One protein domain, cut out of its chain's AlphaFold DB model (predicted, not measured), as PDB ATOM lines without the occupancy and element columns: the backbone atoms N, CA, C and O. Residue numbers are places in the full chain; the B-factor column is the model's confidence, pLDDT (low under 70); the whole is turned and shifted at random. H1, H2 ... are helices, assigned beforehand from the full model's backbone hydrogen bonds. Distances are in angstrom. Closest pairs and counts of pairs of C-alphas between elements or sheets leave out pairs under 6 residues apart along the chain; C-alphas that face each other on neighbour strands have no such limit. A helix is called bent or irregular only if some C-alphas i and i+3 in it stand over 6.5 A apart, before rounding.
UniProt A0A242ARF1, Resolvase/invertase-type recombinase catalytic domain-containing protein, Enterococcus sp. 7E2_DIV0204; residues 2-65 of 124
ATOM      1  N   ASP A   2      43.162  32.337  55.569       63.16
ATOM      2  CA  ASP A   2      44.323  32.254  56.478       63.16
ATOM      3  C   ASP A   2      44.097  33.024  57.776       63.16
ATOM      4  O   ASP A   2      44.281  32.470  58.845       63.16
ATOM      5  N   LEU A   3      43.514  34.222  57.677       68.38
ATOM      6  CA  LEU A   3      43.133  35.033  58.834       68.38
ATOM      7  C   LEU A   3      42.204  34.311  59.836       68.38
ATOM      8  O   LEU A   3      42.312  34.525  61.035       68.38
ATOM      9  N   LEU A   4      41.280  33.466  59.365       71.19
ATOM     10  CA  LEU A   4      40.365  32.725  60.247       71.19
ATOM     11  C   LEU A   4      41.092  31.554  60.920       71.19
ATOM     12  O   LEU A   4      40.883  31.300  62.102       71.19
ATOM     13  N   ARG A   5      42.010  30.912  60.186       64.62
ATOM     14  CA  ARG A   5      42.873  29.838  60.694       64.62
ATOM     15  C   ARG A   5      43.830  30.342  61.774       64.62
ATOM     16  O   ARG A   5      43.924  29.715  62.821       64.62
ATOM     17  N   THR A   6      44.475  31.489  61.554       70.44
ATOM     18  CA  THR A   6      45.395  32.115  62.522       70.44
ATOM     19  C   THR A   6      44.707  32.454  63.846       70.44
ATOM     20  O   THR A   6      45.347  32.424  64.889       70.44
ATOM     21  N   ASN A   7      43.400  32.723  63.814       77.50
ATOM     22  CA  ASN A   7      42.606  33.065  64.993       77.50
ATOM     23  C   ASN A   7      41.899  31.856  65.640       77.50
ATOM     24  O   ASN A   7      41.061  32.051  66.514       77.50
ATOM     25  N   GLY A   8      42.181  30.620  65.203       70.00
ATOM     26  CA  GLY A   8      41.549  29.411  65.752       70.00
ATOM     27  C   GLY A   8      40.049  29.287  65.455       70.00
ATOM     28  O   GLY A   8      39.343  28.556  66.143       70.00
ATOM     29  N   VAL A   9      39.537  30.003  64.448       78.12
ATOM     30  CA  VAL A   9      38.109  30.018  64.108       78.12
ATOM     31  C   VAL A   9      37.784  28.877  63.145       78.12
ATOM     32  O   VAL A   9      38.318  28.811  62.034       78.12
ATOM     33  N   THR A  10      36.858  28.001  63.539       69.69
ATOM     34  CA  THR A  10      36.299  26.966  62.659       69.69
ATOM     35  C   THR A  10      35.176  27.549  61.801       69.69
ATOM     36  O   THR A  10      34.259  28.190  62.308       69.69
ATOM     37  N   VAL A  11      35.234  27.318  60.489       73.75
ATOM     38  CA  VAL A  11      34.176  27.722  59.554       73.75
ATOM     39  C   VAL A  11      33.207  26.561  59.381       73.75
ATOM     40  O   VAL A  11      33.613  25.481  58.964       73.75
ATOM     41  N   GLU A  12      31.929  26.797  59.665       74.31
ATOM     42  CA  GLU A  12      30.848  25.874  59.335       74.31
ATOM     43  C   GLU A  12      30.013  26.457  58.200       74.31
ATOM     44  O   GLU A  12      29.550  27.597  58.267       74.31
ATOM     45  N   ILE A  13      29.819  25.667  57.148       77.75
ATOM     46  CA  ILE A  13      28.971  26.036  56.020       77.75
ATOM     47  C   ILE A  13      27.770  25.104  56.057       77.75
ATOM     48  O   ILE A  13      27.914  23.912  55.820       77.75
ATOM     49  N   LEU A  14      26.587  25.658  56.331       79.62
ATOM     50  CA  LEU A  14      25.349  24.888  56.524       79.62
ATOM     51  C   LEU A  14      24.971  24.017  55.315       79.62
ATOM     52  O   LEU A  14      24.312  22.997  55.469       79.62
ATOM     53  N   ASN A  15      25.407  24.416  54.119       79.75
ATOM     54  CA  ASN A  15      25.136  23.709  52.866       79.75
ATOM     55  C   ASN A  15      26.225  22.689  52.488       79.75
ATOM     56  O   ASN A  15      26.144  22.093  51.417       79.75
ATOM     57  N   LEU A  16      27.261  22.517  53.314       79.44
ATOM     58  CA  LEU A  16      28.329  21.539  53.108       79.44
ATOM     59  C   LEU A  16      28.285  20.468  54.200       79.44
ATOM     60  O   LEU A  16      27.736  20.717  55.274       79.44
ATOM     61  N   PRO A  17      28.886  19.287  53.958       79.81
ATOM     62  CA  PRO A  17      29.077  18.300  55.010       79.81
ATOM     63  C   PRO A  17      29.737  18.943  56.235       79.81
ATOM     64  O   PRO A  17      30.827  19.509  56.135       79.81
ATOM     65  N   SER A  18      29.055  18.881  57.381       78.62
ATOM     66  CA  SER A  18      29.602  19.361  58.647       78.62
ATOM     67  C   SER A  18      30.499  18.286  59.243       78.62
ATOM     68  O   SER A  18      30.122  17.121  59.336       78.62
ATOM     69  N   PHE A  19      31.694  18.686  59.670       81.31
ATOM     70  CA  PHE A  19      32.663  17.798  60.315       81.31
ATOM     71  C   PHE A  19      32.702  17.976  61.836       81.31
ATOM     72  O   PHE A  19      33.677  17.595  62.479       81.31
ATOM     73  N   LYS A  20      31.667  18.583  62.428       77.50
ATOM     74  CA  LYS A  20      31.597  18.846  63.874       77.50
ATOM     75  C   LYS A  20      31.662  17.587  64.735       77.50
ATOM     76  O   LYS A  20      32.239  17.637  65.815       77.50
ATOM     77  N   ASP A  21      31.133  16.472  64.237       82.94
ATOM     78  CA  ASP A  21      31.119  15.195  64.960       82.94
ATOM     79  C   ASP A  21      32.514  14.541  65.050       82.94
ATOM     80  O   ASP A  21      32.723  13.584  65.799       82.94
ATOM     81  N   ILE A  22      33.503  15.080  64.324       84.31
ATOM     82  CA  ILE A  22      34.900  14.658  64.403       84.31
ATOM     83  C   ILE A  22      35.549  15.311  65.627       84.31
ATOM     84  O   ILE A  22      35.757  16.527  65.680       84.31
ATOM     85  N   LYS A  23      35.884  14.467  66.610       83.31
ATOM     86  CA  LYS A  23      36.504  14.873  67.883       83.31
ATOM     87  C   LYS A  23      37.951  15.344  67.736       83.31
ATOM     88  O   LYS A  23      38.395  16.165  68.529       83.31
ATOM     89  N   ASP A  24      38.676  14.820  66.750       87.69
ATOM     90  CA  ASP A  24      40.046  15.238  66.454       87.69
ATOM     91  C   ASP A  24      40.039  16.575  65.695       87.69
ATOM     92  O   ASP A  24      39.607  16.658  64.542       87.69
ATOM     93  N   GLU A  25      40.525  17.624  66.362       83.25
ATOM     94  CA  GLU A  25      40.643  18.980  65.820       83.25
ATOM     95  C   GLU A  25      41.484  19.022  64.540       83.25
ATOM     96  O   GLU A  25      41.095  19.664  63.562       83.25
ATOM     97  N   ASN A  26      42.611  18.306  64.520       84.25
ATOM     98  CA  ASN A  26      43.542  18.329  63.396       84.25
ATOM     99  C   ASN A  26      42.904  17.683  62.164       84.25
ATOM    100  O   ASN A  26      42.970  18.229  61.060       84.25
ATOM    101  N   LEU A  27      42.223  16.552  62.365       85.06
ATOM    102  CA  LEU A  27      41.488  15.867  61.306       85.06
ATOM    103  C   LEU A  27      40.322  16.720  60.788       85.06
ATOM    104  O   LEU A  27      40.145  16.860  59.576       85.06
ATOM    105  N   ARG A  28      39.552  17.343  61.686       84.12
ATOM    106  CA  ARG A  28      38.449  18.238  61.315       84.12
ATOM    107  C   ARG A  28      38.941  19.440  60.509       84.12
ATOM    108  O   ARG A  28      38.324  19.812  59.509       84.12
ATOM    109  N   GLN A  29      40.056  20.045  60.909       81.62
ATOM    110  CA  GLN A  29      40.639  21.182  60.202       81.62
ATOM    111  C   GLN A  29      41.180  20.784  58.824       81.62
ATOM    112  O   GLN A  29      40.976  21.521  57.854       81.62
ATOM    113  N   LEU A  30      41.807  19.611  58.708       85.25
ATOM    114  CA  LEU A  30      42.268  19.061  57.431       85.25
ATOM    115  C   LEU A  30      41.106  18.851  56.451       85.25
ATOM    116  O   LEU A  30      41.174  19.316  55.313       85.25
ATOM    117  N   LEU A  31      40.026  18.205  56.893       85.56
ATOM    118  CA  LEU A  31      38.858  17.918  56.054       85.56
ATOM    119  C   LEU A  31      38.134  19.194  55.607       85.56
ATOM    120  O   LEU A  31      37.794  19.332  54.431       85.56
ATOM    121  N   ASN A  32      37.980  20.166  56.511       82.75
ATOM    122  CA  ASN A  32      37.471  21.494  56.168       82.75
ATOM    123  C   ASN A  32      38.338  22.175  55.099       82.75
ATOM    124  O   ASN A  32      37.812  22.730  54.134       82.75
ATOM    125  N   ASN A  33      39.665  22.124  55.243       83.31
ATOM    126  CA  ASN A  33      40.582  22.718  54.271       83.31
ATOM    127  C   ASN A  33      40.457  22.058  52.892       83.31
ATOM    128  O   ASN A  33      40.379  22.777  51.895       83.31
ATOM    129  N   LEU A  34      40.388  20.726  52.843       87.81
ATOM    130  CA  LEU A  34      40.258  19.975  51.597       87.81
ATOM    131  C   LEU A  34      38.957  20.320  50.865       87.81
ATOM    132  O   LEU A  34      38.986  20.642  49.678       87.81
ATOM    133  N   ILE A  35      37.822  20.317  51.573       86.62
ATOM    134  CA  ILE A  35      36.537  20.709  50.983       86.62
ATOM    135  C   ILE A  35      36.616  22.135  50.436       86.62
ATOM    136  O   ILE A  35      36.254  22.378  49.286       86.62
ATOM    137  N   LEU A  36      37.126  23.083  51.224       84.19
ATOM    138  CA  LEU A  36      37.252  24.471  50.782       84.19
ATOM    139  C   LEU A  36      38.135  24.606  49.536       84.19
ATOM    140  O   LEU A  36      37.852  25.440  48.675       84.19
ATOM    141  N   GLU A  37      39.203  23.823  49.429       88.06
ATOM    142  CA  GLU A  37      40.086  23.820  48.265       88.06
ATOM    143  C   GLU A  37      39.399  23.263  47.014       88.06
ATOM    144  O   GLU A  37      39.475  23.888  45.954       88.06
ATOM    145  N   LEU A  38      38.636  22.176  47.148       91.12
ATOM    146  CA  LEU A  38      37.813  21.634  46.064       91.12
ATOM    147  C   LEU A  38      36.800  22.668  45.553       91.12
ATOM    148  O   LEU A  38      36.711  22.901  44.347       91.12
ATOM    149  N   TYR A  39      36.094  23.355  46.456       88.56
ATOM    150  CA  TYR A  39      35.139  24.400  46.072       88.56
ATOM    151  C   TYR A  39      35.811  25.613  45.424       88.56
ATOM    152  O   TYR A  39      35.281  26.165  44.459       88.56
ATOM    153  N   LYS A  40      36.996  26.021  45.899       90.50
ATOM    154  CA  LYS A  40      37.789  27.071  45.235       90.50
ATOM    155  C   LYS A  40      38.172  26.659  43.818       90.50
ATOM    156  O   LYS A  40      38.044  27.465  42.898       90.50
ATOM    157  N   TYR A  41      38.633  25.422  43.642       95.75
ATOM    158  CA  TYR A  41      38.988  24.896  42.329       95.75
ATOM    159  C   TYR A  41      37.782  24.878  41.388       95.75
ATOM    160  O   TYR A  41      37.887  25.358  40.257       95.75
ATOM    161  N   GLN A  42      36.633  24.384  41.858       95.19
ATOM    162  CA  GLN A  42      35.401  24.365  41.077       95.19
ATOM    163  C   GLN A  42      34.980  25.780  40.664       95.19
ATOM    164  O   GLN A  42      34.777  26.030  39.476       95.19
ATOM    165  N   ALA A  43      34.933  26.719  41.612       94.62
ATOM    166  CA  ALA A  43      34.563  28.106  41.338       94.62
ATOM    167  C   ALA A  43      35.500  28.761  40.309       94.62
ATOM    168  O   ALA A  43      35.049  29.446  39.388       94.62
ATOM    169  N   GLU A  44      36.809  28.532  40.420       96.50
ATOM    170  CA  GLU A  44      37.774  29.063  39.458       96.50
ATOM    171  C   GLU A  44      37.637  28.385  38.081       96.50
ATOM    172  O   GLU A  44      37.757  29.045  37.046       96.50
ATOM    173  N   SER A  45      37.331  27.086  38.040       97.62
ATOM    174  CA  SER A  45      37.057  26.354  36.797       97.62
ATOM    175  C   SER A  45      35.826  26.903  36.068       97.62
ATOM    176  O   SER A  45      35.897  27.237  34.880       97.62
ATOM    177  N   GLU A  46      34.719  27.098  36.786       97.00
ATOM    178  CA  GLU A  46      33.495  27.703  36.253       97.00
ATOM    179  C   GLU A  46      33.749  29.131  35.757       97.00
ATOM    180  O   GLU A  46      33.362  29.488  34.638       97.00
ATOM    181  N   ARG A  47      34.488  29.935  36.532       97.75
ATOM    182  CA  ARG A  47      34.883  31.295  36.145       97.75
ATOM    183  C   ARG A  47      35.685  31.313  34.844       97.75
ATOM    184  O   ARG A  47      35.429  32.165  33.987       97.75
ATOM    185  N   ARG A  48      36.643  30.393  34.679       98.12
ATOM    186  CA  ARG A  48      37.415  30.247  33.432       98.12
ATOM    187  C   ARG A  48      36.511  29.874  32.260       98.12
ATOM    188  O   ARG A  48      36.594  30.518  31.218       98.12
ATOM    189  N   SER A  49      35.604  28.915  32.447       98.00
ATOM    190  CA  SER A  49      34.650  28.489  31.412       98.00
ATOM    191  C   SER A  49      33.718  29.623  30.958       98.00
ATOM    192  O   SER A  49      33.498  29.818  29.760       98.00
ATOM    193  N   ILE A  50      33.204  30.432  31.891       98.12
ATOM    194  CA  ILE A  50      32.374  31.606  31.571       98.12
ATOM    195  C   ILE A  50      33.166  32.627  30.748       98.12
ATOM    196  O   ILE A  50      32.675  33.100  29.722       98.12
ATOM    197  N   ARG A  51      34.396  32.949  31.165       98.06
ATOM    198  CA  ARG A  51      35.259  33.897  30.443       98.06
ATOM    199  C   ARG A  51      35.619  33.410  29.047       98.06
ATOM    200  O   ARG A  51      35.629  34.212  28.119       98.06
ATOM    201  N   GLU A  52      35.881  32.119  28.894       98.31
ATOM    202  CA  GLU A  52      36.212  31.537  27.597       98.31
ATOM    203  C   GLU A  52      35.027  31.616  26.631       98.31
ATOM    204  O   GLU A  52      35.167  32.124  25.518       98.31
ATOM    205  N   ARG A  53      33.822  31.243  27.079       98.31
ATOM    206  CA  ARG A  53      32.603  31.407  26.271       98.31
ATOM    207  C   ARG A  53      32.324  32.870  25.934       98.31
ATOM    208  O   ARG A  53      31.948  33.183  24.806       98.31
ATOM    209  N   GLN A  54      32.543  33.781  26.883       98.12
ATOM    210  CA  GLN A  54      32.409  35.214  26.635       98.12
ATOM    211  C   GLN A  54      33.407  35.689  25.572       98.12
ATOM    212  O   GLN A  54      33.015  36.415  24.659       98.12
ATOM    213  N   ARG A  55      34.672  35.266  25.652       98.19
ATOM    214  CA  ARG A  55      35.708  35.592  24.666       98.19
ATOM    215  C   ARG A  55      35.303  35.131  23.270       98.19
ATOM    216  O   ARG A  55      35.302  35.948  22.352       98.19
ATOM    217  N   GLN A  56      34.881  33.876  23.132       98.19
ATOM    218  CA  GLN A  56      34.396  33.319  21.865       98.19
ATOM    219  C   GLN A  56      33.202  34.117  21.315       98.19
ATOM    220  O   GLN A  56      33.194  34.507  20.147       98.19
ATOM    221  N   GLY A  57      32.226  34.448  22.166       98.00
ATOM    222  CA  GLY A  57      31.081  35.276  21.778       98.00
ATOM    223  C   GLY A  57      31.483  36.683  21.320       98.00
ATOM    224  O   GLY A  57      30.980  37.175  20.308       98.00
ATOM    225  N   ILE A  58      32.427  37.323  22.017       97.31
ATOM    226  CA  ILE A  58      32.977  38.630  21.633       97.31
ATOM    227  C   ILE A  58      33.690  38.540  20.281       97.31
ATOM    228  O   ILE A  58      33.501  39.424  19.447       97.31
ATOM    229  N   GLU A  59      34.494  37.504  20.043       97.50
ATOM    230  CA  GLU A  59      35.198  37.302  18.771       97.50
ATOM    231  C   GLU A  59      34.220  37.166  17.600       97.50
ATOM    232  O   GLU A  59      34.393  37.837  16.579       97.50
ATOM    233  N   ILE A  60      33.153  36.379  17.761       97.69
ATOM    234  CA  ILE A  60      32.094  36.237  16.752       97.69
ATOM    235  C   ILE A  60      31.406  37.584  16.501       97.69
ATOM    236  O   ILE A  60      31.287  38.024  15.359       97.69
ATOM    237  N   ALA A  61      31.003  38.292  17.556       97.00
ATOM    238  CA  ALA A  61      30.340  39.586  17.421       97.00
ATOM    239  C   ALA A  61      31.256  40.673  16.822       97.00
ATOM    240  O   ALA A  61      30.776  41.551  16.103       97.00
ATOM    241  N   LYS A  62      32.574  40.613  17.059       95.50
ATOM    242  CA  LYS A  62      33.561  41.468  16.378       95.50
ATOM    243  C   LYS A  62      33.655  41.141  14.889       95.50
ATOM    244  O   LYS A  62      33.605  42.071  14.089       95.50
ATOM    245  N   LYS A  63      33.735  39.856  14.514       95.81
ATOM    246  CA  LYS A  63      33.718  39.420  13.101       95.81
ATOM    247  C   LYS A  63      32.445  39.876  12.383       95.81
ATOM    248  O   LYS A  63      32.517  40.333  11.252       95.81
ATOM    249  N   ASN A  64      31.310  39.846  13.079       96.44
ATOM    250  CA  ASN A  64      30.021  40.314  12.565       96.44
ATOM    251  C   ASN A  64      29.858  41.850  12.587       96.44
ATOM    252  O   ASN A  64      28.782  42.353  12.274       96.44
ATOM    253  N   GLY A  65      30.873  42.615  13.002       93.44
ATOM    254  CA  GLY A  65      30.825  44.083  13.011       93.44
ATOM    255  C   GLY A  65      29.852  44.698  14.029       93.44
ATOM    256  O   GLY A  65      29.501  45.875  13.917       93.44
TER     257      GLY A  65
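AT A GLANCE: This is residues 2 to 65 of the 124 residues of the protein "Resolvase/invertase-type recombinase catalytic domain-containing protein" of Enterococcus sp. 7E2_DIV0204 (UniProt A0A242ARF1). One long, straight helix, H2, makes the long axis of a rod, with the short helix H1 and a long looping link gathered beside its first part. Residues 37 to 65 stick out free from this small body, and 37 to 63 of them belong to H2. The printed part has 64 residues, with two named helices, H1 then H2, and no named strand; its class is all helix. It is extended, with a radius of gyration of the C-alphas of 19.0 A and spans of 62 by 22 by 16 A.

HOW THE PARTS SIT: H1, residues 2 to 6, is apart from H2, residues 25 to 63. In both helices every O i to N i+4 pair is within hydrogen-bond range.

IN THESE COORDINATES: H1 begins at C-alpha 2, (44.323, 32.254, 56.478). H2 runs 57.0 A from C-alpha 25, (40.643, 18.980, 65.820), to C-alpha 63, (33.718, 39.420, 13.101), and is not bent.

THE WHOLE: The C-alphas of Lys 23 and Gly 65, the two farthest apart, are 62.4 A apart. The link from H1 to H2, residues 7 to 24, is long. The printed part has no cut. Its mean pLDDT is 86.7; residues 2, 3, 5 and 10 are under 70.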